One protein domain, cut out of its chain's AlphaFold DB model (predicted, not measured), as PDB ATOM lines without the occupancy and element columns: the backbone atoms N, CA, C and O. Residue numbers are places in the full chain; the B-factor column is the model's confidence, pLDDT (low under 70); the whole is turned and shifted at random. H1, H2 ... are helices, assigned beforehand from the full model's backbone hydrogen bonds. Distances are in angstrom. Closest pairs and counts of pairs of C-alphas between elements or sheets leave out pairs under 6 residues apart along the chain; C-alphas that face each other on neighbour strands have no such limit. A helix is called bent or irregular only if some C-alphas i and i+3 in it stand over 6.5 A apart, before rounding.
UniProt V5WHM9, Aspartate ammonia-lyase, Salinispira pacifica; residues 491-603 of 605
ATOM      1  N   ALA A 491     158.432 213.033 207.899       86.25
ATOM      2  CA  ALA A 491     157.889 211.674 207.866       86.25
ATOM      3  C   ALA A 491     158.944 210.554 207.904       86.25
ATOM      4  O   ALA A 491     158.614 209.418 208.238       86.25
ATOM      5  N   TYR A 492     160.208 210.860 207.605       87.00
ATOM      6  CA  TYR A 492     161.324 209.909 207.652       87.00
ATOM      7  C   TYR A 492     162.108 209.954 208.971       87.00
ATOM      8  O   TYR A 492     163.036 209.176 209.159       87.00
ATOM      9  N   ASN A 493     161.781 210.854 209.897       86.75
ATOM     10  CA  ASN A 493     162.680 211.163 211.010       86.75
ATOM     11  C   ASN A 493     162.781 210.003 212.009       86.75
ATOM     12  O   ASN A 493     163.874 209.639 212.447       86.75
ATOM     13  N   LEU A 494     161.647 209.391 212.362       87.00
ATOM     14  CA  LEU A 494     161.602 208.386 213.426       87.00
ATOM     15  C   LEU A 494     162.332 207.092 213.045       87.00
ATOM     16  O   LEU A 494     162.909 206.450 213.920       87.00
ATOM     17  N   ILE A 495     162.357 206.733 211.754       89.50
ATOM     18  CA  ILE A 495     162.984 205.492 211.263       89.50
ATOM     19  C   ILE A 495     164.502 205.490 211.501       89.50
ATOM     20  O   ILE A 495     165.101 204.434 211.692       89.50
ATOM     21  N   LEU A 496     165.114 206.679 211.556       89.50
ATOM     22  CA  LEU A 496     166.545 206.876 211.770       89.50
ATOM     23  C   LEU A 496     166.930 206.929 213.248       89.50
ATOM     24  O   LEU A 496     168.075 206.631 213.590       89.50
ATOM     25  N   LEU A 497     165.995 207.268 214.138       91.12
ATOM     26  CA  LEU A 497     166.279 207.470 215.559       91.12
ATOM     27  C   LEU A 497     166.997 206.268 216.212       91.12
ATOM     28  O   LEU A 497     167.997 206.500 216.894       91.12
ATOM     29  N   PRO A 498     166.593 204.999 215.985       90.12
ATOM     30  CA  PRO A 498     167.285 203.856 216.579       90.12
ATOM     31  C   PRO A 498     168.686 203.602 215.998       90.12
ATOM     32  O   PRO A 498     169.467 202.879 216.612       90.12
ATOM     33  N   VAL A 499     169.008 204.171 214.830       88.81
ATOM     34  CA  VAL A 499     170.285 203.979 214.124       88.81
ATOM     35  C   VAL A 499     171.314 205.035 214.512       88.81
ATOM     36  O   VAL A 499     172.473 204.697 214.767       88.81
ATOM     37  N   ILE A 500     170.903 206.308 214.519       89.19
ATOM     38  CA  ILE A 500     171.824 207.443 214.688       89.19
ATOM     39  C   ILE A 500     171.668 208.180 216.025       89.19
ATOM     40  O   ILE A 500     172.532 208.973 216.403       89.19
ATOM     41  N   GLY A 501     170.609 207.882 216.779       89.44
ATOM     42  CA  GLY A 501     170.303 208.556 218.034       89.44
ATOM     43  C   GLY A 501     169.772 209.977 217.833       89.44
ATOM     44  O   GLY A 501     169.802 210.542 216.741       89.44
ATOM     45  N   TYR A 502     169.261 210.559 218.916       92.06
ATOM     46  CA  TYR A 502     168.539 211.832 218.872       92.06
ATOM     47  C   TYR A 502     169.410 213.002 218.393       92.06
ATOM     48  O   TYR A 502     169.022 213.720 217.479       92.06
ATOM     49  N   THR A 503     170.610 213.161 218.960       92.81
ATOM     50  CA  THR A 503     171.497 214.298 218.666       92.81
ATOM     51  C   THR A 503     171.940 214.340 217.204       92.81
ATOM     52  O   THR A 503     171.890 215.396 216.578       92.81
ATOM     53  N   HIS A 504     172.342 213.206 216.622       92.81
ATOM     54  CA  HIS A 504     172.730 213.180 215.207       92.81
ATOM     55  C   HIS A 504     171.525 213.310 214.280       92.81
ATOM     56  O   HIS A 504     171.661 213.891 213.209       92.81
ATOM     57  N   LEU A 505     170.348 212.812 214.678       92.44
ATOM     58  CA  LEU A 505     169.122 213.044 213.920       92.44
ATOM     59  C   LEU A 505     168.785 214.537 213.871       92.44
ATOM     60  O   LEU A 505     168.511 215.055 212.799       92.44
ATOM     61  N   GLU A 506     168.866 215.249 214.994       92.44
ATOM     62  CA  GLU A 506     168.637 216.697 215.034       92.44
ATOM     63  C   GLU A 506     169.591 217.455 214.095       92.44
ATOM     64  O   GLU A 506     169.143 218.269 213.286       92.44
ATOM     65  N   ARG A 507     170.890 217.129 214.132       93.81
ATOM     66  CA  ARG A 507     171.891 217.698 213.213       93.81
ATOM     67  C   ARG A 507     171.575 217.385 211.751       93.81
ATOM     68  O   ARG A 507     171.586 218.288 210.920       93.81
ATOM     69  N   LEU A 508     171.247 216.128 211.445       91.75
ATOM     70  CA  LEU A 508     170.879 215.686 210.098       91.75
ATOM     71  C   LEU A 508     169.682 216.474 209.551       91.75
ATOM     72  O   LEU A 508     169.694 216.869 208.389       91.75
ATOM     73  N   LEU A 509     168.667 216.733 210.380       90.38
ATOM     74  CA  LEU A 509     167.482 217.488 209.974       90.38
ATOM     75  C   LEU A 509     167.791 218.964 209.700       90.38
ATOM     76  O   LEU A 509     167.258 219.514 208.739       90.38
ATOM     77  N   GLN A 510     168.681 219.585 210.479       89.62
ATOM     78  CA  GLN A 510     169.149 220.954 210.209       89.62
ATOM     79  C   GLN A 510     169.909 221.029 208.874       89.62
ATOM     80  O   GLN A 510     169.673 221.939 208.080       89.62
ATOM     81  N   ILE A 511     170.739 220.023 208.576       90.94
ATOM     82  CA  ILE A 511     171.436 219.917 207.286       90.94
ATOM     83  C   ILE A 511     170.431 219.779 206.136       90.94
ATOM     84  O   ILE A 511     170.504 220.532 205.164       90.94
ATOM     85  N   CYS A 512     169.464 218.864 206.264       89.88
ATOM     86  CA  CYS A 512     168.398 218.646 205.279       89.88
ATOM     87  C   CYS A 512     167.607 219.931 204.993       89.88
ATOM     88  O   CYS A 512     167.322 220.241 203.837       89.88
ATOM     89  N   GLN A 513     167.308 220.716 206.033       86.81
ATOM     90  CA  GLN A 513     166.608 221.991 205.901       86.81
ATOM     91  C   GLN A 513     167.415 223.010 205.085       86.81
ATOM     92  O   GLN A 513     166.861 223.638 204.185       86.81
ATOM     93  N   THR A 514     168.716 223.147 205.353       87.31
ATOM     94  CA  THR A 514     169.596 224.045 204.588       87.31
ATOM     95  C   THR A 514     169.712 223.621 203.122       87.31
ATOM     96  O   THR A 514     169.676 224.467 202.230       87.31
ATOM     97  N   HIS A 515     169.804 222.316 202.854       86.06
ATOM     98  CA  HIS A 515     169.928 221.780 201.494       86.06
ATOM     99  C   HIS A 515     168.593 221.579 200.767       86.06
ATOM    100  O   HIS A 515     168.601 221.198 199.599       86.06
ATOM    101  N   SER A 516     167.456 221.840 201.425       86.62
ATOM    102  CA  SER A 516     166.114 221.575 200.883       86.62
ATOM    103  C   SER A 516     165.960 220.146 200.338       86.62
ATOM    104  O   SER A 516     165.397 219.938 199.265       86.62
ATOM    105  N   CYS A 517     166.480 219.162 201.074       88.62
ATOM    106  CA  CYS A 517     166.403 217.744 200.730       88.62
ATOM    107  C   CYS A 517     165.854 216.920 201.898       88.62
ATOM    108  O   CYS A 517     165.738 217.396 203.027       88.62
ATOM    109  N   THR A 518     165.504 215.668 201.632       90.25
ATOM    110  CA  THR A 518     165.031 214.727 202.652       90.25
ATOM    111  C   THR A 518     166.184 213.897 203.239       90.25
ATOM    112  O   THR A 518     167.202 213.692 202.571       90.25
ATOM    113  N   PRO A 519     166.035 213.330 204.456       90.94
ATOM    114  CA  PRO A 519     167.043 212.427 205.012       90.94
ATOM    115  C   PRO A 519     167.409 211.242 204.095       90.94
ATOM    116  O   PRO A 519     168.601 210.959 203.973       90.94
ATOM    117  N   PRO A 520     166.458 210.568 203.407       90.69
ATOM    118  CA  PRO A 520     166.795 209.541 202.420       90.69
ATOM    119  C   PRO A 520     167.663 210.058 201.264       90.69
ATOM    120  O   PRO A 520     168.636 209.400 200.904       90.69
ATOM    121  N   GLU A 521     167.351 211.230 200.698       90.56
ATOM    122  CA  GLU A 521     168.114 211.822 199.586       90.56
ATOM    123  C   GLU A 521     169.541 212.193 200.009       90.56
ATOM    124  O   GLU A 521     170.498 211.887 199.295       90.56
ATOM    125  N   LEU A 522     169.697 212.786 201.196       90.69
ATOM    126  CA  LEU A 522     171.002 213.165 201.732       90.69
ATOM    127  C   LEU A 522     171.859 211.943 202.093       90.69
ATOM    128  O   LEU A 522     173.033 211.875 201.746       90.69
ATOM    129  N   ILE A 523     171.282 210.932 202.747       90.75
ATOM    130  CA  ILE A 523     172.019 209.701 203.080       90.75
ATOM    131  C   ILE A 523     172.422 208.945 201.808       90.75
ATOM    132  O   ILE A 523     173.504 208.347 201.765       90.75
ATOM    133  N   LYS A 524     171.579 208.986 200.770       90.56
ATOM    134  CA  LYS A 524     171.885 208.406 199.462       90.56
ATOM    135  C   LYS A 524     173.081 209.096 198.806       90.56
ATOM    136  O   LYS A 524     173.955 208.390 198.312       90.56
ATOM    137  N   SER A 525     173.174 210.429 198.851       91.06
ATOM    138  CA  SER A 525     174.294 211.160 198.231       91.06
ATOM    139  C   SER A 525     175.652 210.833 198.865       91.06
ATOM    140  O   SER A 525     176.676 210.852 198.185       91.06
ATOM    141  N   TRP A 526     175.679 210.446 200.142       91.19
ATOM    142  CA  TRP A 526     176.912 210.055 200.833       91.19
ATOM    143  C   TRP A 526     177.424 208.649 200.489       91.19
ATOM    144  O   TRP A 526     178.528 208.288 200.908       91.19
ATOM    145  N   ASN A 527     176.649 207.836 199.759       89.12
ATOM    146  CA  ASN A 527     177.017 206.471 199.357       89.12
ATOM    147  C   ASN A 527     177.503 205.589 200.536       89.12
ATOM    148  O   ASN A 527     178.454 204.808 200.420       89.12
ATOM    149  N   ILE A 528     176.874 205.731 201.714       88.31
ATOM    150  CA  ILE A 528     177.235 204.972 202.930       88.31
ATOM    151  C   ILE A 528     176.459 203.649 203.022       88.31
ATOM    152  O   ILE A 528     177.042 202.610 203.373       88.31
ATOM    153  N   LEU A 529     175.157 203.715 202.731       89.69
ATOM    154  CA  LEU A 529     174.233 202.580 202.716       89.69
ATOM    155  C   LEU A 529     174.156 201.984 201.309       89.69
ATOM    156  O   LEU A 529     174.118 202.732 200.330       89.69
ATOM    157  N   THR A 530     174.101 200.657 201.210       91.19
ATOM    158  CA  THR A 530     173.844 199.971 199.933       91.19
ATOM    159  C   THR A 530     172.422 200.248 199.438       91.19
ATOM    160  O   THR A 530     171.559 200.651 200.215       91.19
ATOM    161  N   GLU A 531     172.146 200.006 198.153       88.81
ATOM    162  CA  GLU A 531     170.785 200.148 197.612       88.81
ATOM    163  C   GLU A 531     169.768 199.262 198.350       88.81
ATOM    164  O   GLU A 531     168.671 199.724 198.659       88.81
ATOM    165  N   ASP A 532     170.148 198.028 198.711       90.25
ATOM    166  CA  ASP A 532     169.305 197.129 199.517       90.25
ATOM    167  C   ASP A 532     169.037 197.705 200.915       90.25
ATOM    168  O   ASP A 532     167.894 197.734 201.366       90.25
ATOM    169  N   GLU A 533     170.069 198.220 201.591       91.25
ATOM    170  CA  GLU A 533     169.930 198.838 202.915       91.25
ATOM    171  C   GLU A 533     169.031 200.081 202.857       91.25
ATOM    172  O   GLU A 533     168.165 200.248 203.713       91.25
ATOM    173  N   GLN A 534     169.182 200.928 201.833       88.69
ATOM    174  CA  GLN A 534     168.332 202.106 201.627       88.69
ATOM    175  C   GLN A 534     166.878 201.708 201.376       88.69
ATOM    176  O   GLN A 534     165.972 202.241 202.019       88.69
ATOM    177  N   HIS A 535     166.643 200.743 200.486       88.69
ATOM    178  CA  HIS A 535     165.302 200.256 200.181       88.69
ATOM    179  C   HIS A 535     164.638 199.616 201.409       88.69
ATOM    180  O   HIS A 535     163.464 199.853 201.682       88.69
ATOM    181  N   ARG A 536     165.383 198.842 202.202       90.06
ATOM    182  CA  ARG A 536     164.858 198.207 203.419       90.06
ATOM    183  C   ARG A 536     164.702 199.159 204.603       90.06
ATOM    184  O   ARG A 536     163.990 198.802 205.533       90.06
ATOM    185  N   LEU A 537     165.342 200.330 204.589       89.56
ATOM    186  CA  LEU A 537     165.220 201.340 205.646       89.56
ATOM    187  C   LEU A 537     164.152 202.397 205.333       89.56
ATOM    188  O   LEU A 537     163.423 202.809 206.229       89.56
ATOM    189  N   PHE A 538     164.041 202.824 204.073       89.56
ATOM    190  CA  PHE A 538     163.144 203.906 203.647       89.56
ATOM    191  C   PHE A 538     162.003 203.450 202.730       89.56
ATOM    192  O   PHE A 538     161.178 204.264 202.327       89.56
ATOM    193  N   GLY A 539     161.935 202.165 202.383       87.19
ATOM    194  CA  GLY A 539     160.839 201.614 201.591       87.19
ATOM    195  C   GLY A 539     159.523 201.544 202.368       87.19
ATOM    196  O   GLY A 539     159.495 201.583 203.602       87.19
ATOM    197  N   SER A 540     158.416 201.369 201.637       86.19
ATOM    198  CA  SER A 540     157.061 201.381 202.212       86.19
ATOM    199  C   SER A 540     156.898 200.420 203.392       86.19
ATOM    200  O   SER A 540     156.400 200.804 204.451       86.19
ATOM    201  N   ARG A 541     157.416 199.193 203.260       85.62
ATOM    202  CA  ARG A 541     157.352 198.171 204.313       85.62
ATOM    203  C   ARG A 541     158.044 198.592 205.611       85.62
ATOM    204  O   ARG A 541     157.581 198.210 206.678       85.62
ATOM    205  N   ALA A 542     159.137 199.346 205.531       87.50
ATOM    206  CA  ALA A 542     159.874 199.801 206.707       87.50
ATOM    207  C   ALA A 542     159.157 200.964 207.400       87.50
ATOM    208  O   ALA A 542     159.050 200.999 208.620       87.50
ATOM    209  N   LEU A 543     158.622 201.890 206.604       88.44
ATOM    210  CA  LEU A 543     157.963 203.094 207.102       88.44
ATOM    211  C   LEU A 543     156.563 202.842 207.663       88.44
ATOM    212  O   LEU A 543     156.105 203.610 208.504       88.44
ATOM    213  N   THR A 544     155.891 201.790 207.195       89.50
ATOM    214  CA  THR A 544     154.492 201.482 207.543       89.50
ATOM    215  C   THR A 544     154.325 200.147 208.269       89.50
ATOM    216  O   THR A 544     153.218 199.795 208.679       89.50
ATOM    217  N   GLY A 545     155.414 199.394 208.434       85.69
ATOM    218  CA  GLY A 545     155.421 198.079 209.064       85.69
ATOM    219  C   GLY A 545     155.351 198.113 210.591       85.69
ATOM    220  O   GLY A 545     155.487 199.147 211.245       85.69
ATOM    221  N   LEU A 546     155.147 196.930 211.173       86.25
ATOM    222  CA  LEU A 546     155.187 196.736 212.619       86.25
ATOM    223  C   LEU A 546     156.637 196.624 213.096       86.25
ATOM    224  O   LEU A 546     157.274 195.589 212.905       86.25
ATOM    225  N   GLY A 547     157.125 197.671 213.760       87.25
ATOM    226  CA  GLY A 547     158.490 197.706 214.287       87.25
ATOM    227  C   GLY A 547     159.561 197.764 213.192       87.25
ATOM    228  O   GLY A 547     159.256 197.878 212.007       87.25
ATOM    229  N   TYR A 548     160.829 197.714 213.601       88.31
ATOM    230  CA  TYR A 548     161.975 197.749 212.691       88.31
ATOM    231  C   TYR A 548     162.648 196.375 212.557       88.31
ATOM    232  O   TYR A 548     162.536 195.523 213.437       88.31
ATOM    233  N   ASP A 549     163.378 196.163 211.460       88.94
ATOM    234  CA  ASP A 549     164.196 194.965 211.246       88.94
ATOM    235  C   ASP A 549     165.456 195.021 212.122       88.94
ATOM    236  O   ASP A 549     166.414 195.733 211.813       88.94
ATOM    237  N   GLU A 550     165.461 194.267 213.221       90.81
ATOM    238  CA  GLU A 550     166.573 194.247 214.177       90.81
ATOM    239  C   GLU A 550     167.918 193.904 213.526       90.81
ATOM    240  O   GLU A 550     168.941 194.487 213.887       90.81
ATOM    241  N   THR A 551     167.931 193.010 212.532       91.00
ATOM    242  CA  THR A 551     169.175 192.568 211.885       91.00
ATOM    243  C   THR A 551     169.756 193.674 211.010       91.00
ATOM    244  O   THR A 551     170.963 193.938 211.051       91.00
ATOM    245  N   LEU A 552     168.904 194.347 210.231       89.56
ATOM    246  CA  LEU A 552     169.307 195.501 209.425       89.56
ATOM    247  C   LEU A 552     169.819 196.631 210.321       89.56
ATOM    248  O   LEU A 552     170.911 197.154 210.103       89.56
ATOM    249  N   TYR A 553     169.055 196.977 211.353       91.88
ATOM    250  CA  TYR A 553     169.384 198.082 212.244       91.88
ATOM    251  C   TYR A 553     170.681 197.825 213.010       91.88
ATOM    252  O   TYR A 553     171.518 198.722 213.103       91.88
ATOM    253  N   GLU A 554     170.906 196.601 213.493       91.31
ATOM    254  CA  GLU A 554     172.166 196.228 214.138       91.31
ATOM    255  C   GLU A 554     173.355 196.299 213.177       91.31
ATOM    256  O   GLU A 554     174.430 196.785 213.537       91.31
ATOM    257  N   THR A 555     173.157 195.883 211.927       89.88
ATOM    258  CA  THR A 555     174.189 195.976 210.888       89.88
ATOM    259  C   THR A 555     174.584 197.430 210.636       89.88
ATOM    260  O   THR A 555     175.777 197.749 210.620       89.88
ATOM    261  N   ILE A 556     173.606 198.330 210.495       89.69
ATOM    262  CA  ILE A 556     173.880 199.753 210.278       89.69
ATOM    263  C   ILE A 556     174.556 200.354 211.521       89.69
ATOM    264  O   ILE A 556     175.602 200.994 211.383       89.69
ATOM    265  N   ARG A 557     174.049 200.064 212.728       88.75
ATOM    266  CA  ARG A 557     174.630 200.529 214.002       88.75
ATOM    267  C   ARG A 557     176.099 200.159 214.160       88.75
ATOM    268  O   ARG A 557     176.926 201.011 214.475       88.75
ATOM    269  N   THR A 558     176.425 198.895 213.929       87.25
ATOM    270  CA  THR A 558     177.766 198.365 214.204       87.25
ATOM    271  C   THR A 558     178.771 198.681 213.105       87.25
ATOM    272  O   THR A 558     179.943 198.906 213.397       87.25
ATOM    273  N   ARG A 559     178.345 198.708 211.834       86.88
ATOM    274  CA  ARG A 559     179.272 198.792 210.691       86.88
ATOM    275  C   ARG A 559     179.281 200.139 209.983       86.88
ATOM    276  O   ARG A 559     180.238 200.430 209.266       86.88
ATOM    277  N   LYS A 560     178.227 200.945 210.125       85.75
ATOM    278  CA  LYS A 560     178.008 202.136 209.289       85.75
ATOM    279  C   LYS A 560     177.797 203.416 210.093       85.75
ATOM    280  O   LYS A 560     178.201 204.473 209.608       85.75
ATOM    281  N   SER A 561     177.263 203.350 211.315       84.56
ATOM    282  CA  SER A 561     176.944 204.548 212.106       84.56
ATOM    283  C   SER A 561     178.145 205.446 212.374       84.56
ATOM    284  O   SER A 561     178.025 206.652 212.224       84.56
ATOM    285  N   ALA A 562     179.338 204.898 212.632       86.62
ATOM    286  CA  ALA A 562     180.545 205.719 212.787       86.62
ATOM    287  C   ALA A 562     180.881 206.542 211.525       86.62
ATOM    288  O   ALA A 562     181.421 207.643 211.612       86.62
ATOM    289  N   ARG A 563     180.567 206.022 210.331       88.38
ATOM    290  CA  ARG A 563     180.722 206.771 209.078       88.38
ATOM    291  C   ARG A 563     179.601 207.797 208.911       88.38
ATOM    292  O   ARG A 563     179.916 208.923 208.556       88.38
ATOM    293  N   LEU A 564     178.352 207.443 209.224       87.88
ATOM    294  CA  LEU A 564     177.223 208.386 209.220       87.88
ATOM    295  C   LEU A 564     177.474 209.574 210.155       87.88
ATOM    296  O   LEU A 564     177.314 210.708 209.727       87.88
ATOM    297  N   PHE A 565     177.938 209.331 211.383       92.06
ATOM    298  CA  PHE A 565     178.250 210.382 212.356       92.06
ATOM    299  C   PHE A 565     179.301 211.347 211.827       92.06
ATOM    300  O   PHE A 565     179.064 212.545 211.820       92.06
ATOM    301  N   ARG A 566     180.405 210.834 211.268       90.94
ATOM    302  CA  ARG A 566     181.447 211.691 210.682       90.94
ATOM    303  C   ARG A 566     180.932 212.583 209.553       90.94
ATOM    304  O   ARG A 566     181.357 213.727 209.469       90.94
ATOM    305  N   TYR A 567     180.047 212.078 208.691       91.38
ATOM    306  CA  TYR A 567     179.453 212.893 207.624       91.38
ATOM    307  C   TYR A 567     178.480 213.932 208.186       91.38
ATOM    308  O   TYR A 567     178.577 215.099 207.825       91.38
ATOM    309  N   ILE A 568     177.600 213.530 209.111       91.62
ATOM    310  CA  ILE A 568     176.661 214.440 209.778       91.62
ATOM    311  C   ILE A 568     177.425 215.559 210.488       91.62
ATOM    312  O   ILE A 568     177.125 216.723 210.269       91.62
ATOM    313  N   ASP A 569     178.430 215.229 211.294       91.88
ATOM    314  CA  ASP A 569     179.190 216.217 212.060       91.88
ATOM    315  C   ASP A 569     180.000 217.145 211.150       91.88
ATOM    316  O   ASP A 569     180.023 218.353 211.380       91.88
ATOM    317  N   ARG A 570     180.602 216.613 210.077       89.94
ATOM    318  CA  ARG A 570     181.333 217.416 209.086       89.94
ATOM    319  C   ARG A 570     180.429 218.446 208.411       89.94
ATOM    320  O   ARG A 570     180.767 219.627 208.396       89.94
ATOM    321  N   GLU A 571     179.296 218.009 207.864       89.31
ATOM    322  CA  GLU A 571     178.338 218.894 207.187       89.31
ATOM    323  C   GLU A 571     177.709 219.891 208.166       89.31
ATOM    324  O   GLU A 571     177.551 221.074 207.862       89.31
ATOM    325  N   TYR A 572     177.411 219.440 209.386       89.19
ATOM    326  CA  TYR A 572     176.850 220.289 210.428       89.19
ATOM    327  C   TYR A 572     177.787 221.441 210.799       89.19
ATOM    328  O   TYR A 572     177.365 222.601 210.821       89.19
ATOM    329  N   SER A 573     179.061 221.127 211.055       88.06
ATOM    330  CA  SER A 573     180.095 222.108 211.393       88.06
ATOM    331  C   SER A 573     180.390 223.066 210.238       88.06
ATOM    332  O   SER A 573     180.678 224.236 210.484       88.06
ATOM    333  N   PHE A 574     180.271 222.610 208.986       86.00
ATOM    334  CA  PHE A 574     180.394 223.476 207.811       86.00
ATOM    335  C   PHE A 574     179.273 224.525 207.746       86.00
ATOM    336  O   PHE A 574     179.534 225.694 207.467       86.00
ATOM    337  N   GLN A 575     178.035 224.132 208.057       84.31
ATOM    338  CA  GLN A 575     176.888 225.046 208.083       84.31
ATOM    339  C   GLN A 575     176.867 225.966 209.318       84.31
ATOM    340  O   GLN A 575     176.281 227.048 209.262       84.31
ATOM    341  N   HIS A 576     177.512 225.564 210.420       79.56
ATOM    342  CA  HIS A 576     177.511 226.286 211.698       79.56
ATOM    343  C   HIS A 576     178.941 226.566 212.206       79.56
ATOM    344  O   HIS A 576     179.363 226.012 213.230       79.56
ATOM    345  N   PRO A 577     179.712 227.439 211.526       61.94
ATOM    346  CA  PRO A 577     181.065 227.777 211.950       61.94
ATOM    347  C   PRO A 577     181.034 228.484 213.317       61.94
ATOM    348  O   PRO A 577     180.636 229.643 213.423       61.94
ATOM    349  N   GLY A 578     181.437 227.772 214.376       57.69
ATOM    350  CA  GLY A 578     181.466 228.270 215.759       57.69
ATOM    351  C   GLY A 578     180.645 227.465 216.774       57.69
ATOM    352  O   GLY A 578     180.689 227.777 217.965       57.69
ATOM    353  N   SER A 579     179.930 226.418 216.354       49.53
ATOM    354  CA  SER A 579     179.327 225.457 217.285       49.53
ATOM    355  C   SER A 579     180.426 224.688 218.038       49.53
ATOM    356  O   SER A 579     181.397 224.250 217.419       49.53
ATOM    357  N   PRO A 580     180.343 224.528 219.372       42.66
ATOM    358  CA  PRO A 580     181.435 223.957 220.154       42.66
ATOM    359  C   PRO A 580     181.554 222.451 219.881       42.66
ATOM    360  O   PRO A 580     180.785 221.651 220.408       42.66
ATOM    361  N   GLY A 581     182.522 222.082 219.042       49.34
ATOM    362  CA  GLY A 581     182.845 220.695 218.712       49.34
ATOM    363  C   GLY A 581     183.777 220.587 217.506       49.34
ATOM    364  O   GLY A 581     183.311 220.343 216.404       49.34
ATOM    365  N   GLU A 582     185.079 220.756 217.758       50.00
ATOM    366  CA  GLU A 582     186.215 220.308 216.927       50.00
ATOM    367  C   GLU A 582     186.402 220.915 215.517       50.00
ATOM    368  O   GLU A 582     185.830 220.455 214.538       50.00
ATOM    369  N   ALA A 583     187.348 221.858 215.400       36.56
ATOM    370  CA  ALA A 583     188.369 221.842 214.342       36.56
ATOM    371  C   ALA A 583     189.507 222.828 214.676       36.56
ATOM    372  O   ALA A 583     189.283 224.028 214.840       36.56
ATOM    373  N   SER A 584     190.736 222.320 214.778       41.19
ATOM    374  CA  SER A 584     191.960 223.127 214.792       41.19
ATOM    375  C   SER A 584     192.257 223.698 213.392       41.19
ATOM    376  O   SER A 584     191.899 223.062 212.397       41.19
ATOM    377  N   PRO A 585     192.946 224.853 213.281       43.81
ATOM    378  CA  PRO A 585     193.105 225.589 212.018       43.81
ATOM    379  C   PRO A 585     193.810 224.818 210.887       43.81
ATOM    380  O   PRO A 585     193.634 225.149 209.721       43.81
ATOM    381  N   GLU A 586     194.571 223.766 211.199       42.59
ATOM    382  CA  GLU A 586     195.368 223.016 210.216       42.59
ATOM    383  C   GLU A 586     194.540 222.143 209.251       42.59
ATOM    384  O   GLU A 586     195.038 221.775 208.189       42.59
ATOM    385  N   HIS A 587     193.267 221.852 209.550       44.41
ATOM    386  CA  HIS A 587     192.402 221.104 208.625       44.41
ATOM    387  C   HIS A 587     191.729 221.982 207.557       44.41
ATOM    388  O   HIS A 587     191.315 221.464 206.523       44.41
ATOM    389  N   GLN A 588     191.654 223.305 207.738       43.62
ATOM    390  CA  GLN A 588     190.949 224.188 206.795       43.62
ATOM    391  C   GLN A 588     191.643 224.298 205.424       43.62
ATOM    392  O   GLN A 588     190.953 224.366 204.405       43.62
ATOM    393  N   ASP A 589     192.977 224.219 205.373       42.97
ATOM    394  CA  ASP A 589     193.746 224.382 204.127       42.97
ATOM    395  C   ASP A 589     193.771 223.119 203.245       42.97
ATOM    396  O   ASP A 589     193.737 223.221 202.019       42.97
ATOM    397  N   GLN A 590     193.749 221.914 203.829       44.22
ATOM    398  CA  GLN A 590     193.566 220.677 203.046       44.22
ATOM    399  C   GLN A 590     192.135 220.560 202.489       44.22
ATOM    400  O   GLN A 590     191.932 220.015 201.404       44.22
ATOM    401  N   HIS A 591     191.146 221.132 203.183       47.91
ATOM    402  CA  HIS A 591     189.735 221.049 202.805       47.91
ATOM    403  C   HIS A 591     189.325 221.952 201.637       47.91
ATOM    404  O   HIS A 591     188.455 221.550 200.862       47.91
ATOM    405  N   GLN A 592     189.949 223.118 201.440       46.66
ATOM    406  CA  GLN A 592     189.707 223.900 200.217       46.66
ATOM    407  C   GLN A 592     190.175 223.154 198.963       46.66
ATOM    408  O   GLN A 592     189.553 223.275 197.907       46.66
ATOM    409  N   HIS A 593     191.227 222.340 199.078       44.28
ATOM    410  CA  HIS A 593     191.813 221.667 197.926       44.28
ATOM    411  C   HIS A 593     190.985 220.463 197.439       44.28
ATOM    412  O   HIS A 593     190.829 220.294 196.229       44.28
ATOM    413  N   GLU A 594     190.390 219.686 198.351       48.16
ATOM    414  CA  GLU A 594     189.490 218.565 198.015       48.16
ATOM    415  C   GLU A 594     188.110 219.042 197.527       48.16
ATOM    416  O   GLU A 594     187.515 218.436 196.635       48.16
ATOM    417  N   HIS A 595     187.601 220.160 198.059       47.03
ATOM    418  CA  HIS A 595     186.308 220.715 197.644       47.03
ATOM    419  C   HIS A 595     186.348 221.290 196.214       47.03
ATOM    420  O   HIS A 595     185.349 221.226 195.493       47.03
ATOM    421  N   LEU A 596     187.510 221.802 195.788       46.62
ATOM    422  CA  LEU A 596     187.777 222.211 194.404       46.62
ATOM    423  C   LEU A 596     187.878 221.011 193.450       46.62
ATOM    424  O   LEU A 596     187.405 221.109 192.321       46.62
ATOM    425  N   GLN A 597     188.421 219.872 193.897       44.53
ATOM    426  CA  GLN A 597     188.452 218.644 193.090       44.53
ATOM    427  C   GLN A 597     187.053 218.047 192.894       44.53
ATOM    428  O   GLN A 597     186.700 217.684 191.777       44.53
ATOM    429  N   HIS A 598     186.212 218.034 193.933       44.31
ATOM    430  CA  HIS A 598     184.863 217.473 193.815       44.31
ATOM    431  C   HIS A 598     183.900 218.368 193.007       44.31
ATOM    432  O   HIS A 598     183.017 217.866 192.316       44.31
ATOM    433  N   GLN A 599     184.093 219.696 193.015       43.91
ATOM    434  CA  GLN A 599     183.371 220.604 192.107       43.91
ATOM    435  C   GLN A 599     183.848 220.528 190.648       43.91
ATOM    436  O   GLN A 599     183.086 220.898 189.754       43.91
ATOM    437  N   GLN A 600     185.079 220.075 190.385       40.50
ATOM    438  CA  GLN A 600     185.547 219.813 189.020       40.50
ATOM    439  C   GLN A 600     184.984 218.496 188.471       40.50
ATOM    440  O   GLN A 600     184.556 218.473 187.325       40.50
ATOM    441  N   GLU A 601     184.867 217.449 189.291       41.88
ATOM    442  CA  GLU A 601     184.240 216.178 188.882       41.88
ATOM    443  C   GLU A 601     182.727 216.297 188.619       41.88
ATOM    444  O   GLU A 601     182.194 215.561 187.801       41.88
ATOM    445  N   LEU A 602     182.031 217.248 189.252       44.41
ATOM    446  CA  LEU A 602     180.599 217.505 189.017       44.41
ATOM    447  C   LEU A 602     180.294 218.345 187.761       44.41
ATOM    448  O   LEU A 602     179.126 218.481 187.409       44.41
ATOM    449  N   ASN A 603     181.303 218.947 187.122       39.16
ATOM    450  CA  ASN A 603     181.120 219.795 185.934       39.16
ATOM    451  C   ASN A 603     181.569 219.129 184.619       39.16
ATOM    452  O   ASN A 603     181.327 219.711 183.563       39.16
TER     453      ASN A 603
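What this domain is: This is residues 491 to 603 of the 605 residues of the protein "Aspartate ammonia-lyase" of Salinispira pacifica (UniProt V5WHM9). The kinked helix H1 and the helix H6 run side by side as the core of a small helical body; H5 packs on H1 near its kink, the helical hairpin of H2 and H3 joins H1 through H2, and little H4 lies at the far end. H7 is an arm that sticks out from this body: residues 584 to 603 stand free. The printed part has 113 residues with seven named helices, H1 to H7 in chain order, and no named strand, so its class is all helix. It is only just compact, close to loose, with a radius of gyration of the C-alphas of 15.5 A, and spans 48 by 34 by 27 A.

Where its parts are: Find C-alpha 493 at (162.680, 211.163, 211.010); there H1 begins, residues 493 to 515, 16.0 A from first to last C-alpha. It has a kink of 136 degrees near residue 500 and is irregular: C-alphas 499 and 502 are 9.3 A apart. Read on to H2, residues 519 to 525, H3, residues 531 to 538, and H4, residues 540 to 544. H5, residues 550 to 559, measures 13.9 A, and H6, residues 561 to 575, 20.9 A, beginning at C-alpha 561 (176.944, 204.548, 212.106). H7, residues 586 to 601, runs 25.0 A to C-alpha 601 at (184.240, 216.178, 188.882); it is neither bent nor irregular, but only just: C-alphas 586 and 589 are 6.4 A apart.

How they stand to each other: Begin at the hub, H1. It touches H6 at a shallow tilt of 26 degrees, the same way, with the C-alphas of Leu 508 and Ile 568 closest at 5.9 A. With residues 498 to 500 alone it touches H5, at a steep tilt of 61 degrees; C-alphas 499 and 557 are the closest, 5.5 A. H5 and H6 meet only through their link. H1 touches H2 about perpendicular, at 74 degrees, closest at C-alphas 512 and 519, 6.4 A. H2 and H3, a hairpin, only just touch, with 3 pairs of C-alphas within 8 A, the closest being 520 and 538 at 6.8 A. H4 is close to H3 but not clearly touching, at C-alphas 536 and 542, 6.2 A. H7 is apart from H1 and H6, among others. In H2, H3, H4, H5 and H6 every O i to N i+4 pair is within hydrogen-bond range; in H1 13 of 19 are, in H7 10 of 12.

The domain as a whole: The two C-alphas farthest apart are those of Leu 546 and Asp 589, 48.2 A. Without the free stretch the body has 93 residues and spans 41 by 27 by 22 A. The printed part has no cut; the link from H6 to H7 is short, and the other links are tight. The mean pLDDT of the printed part is 78.7, and residues 577 to 603 are under 70.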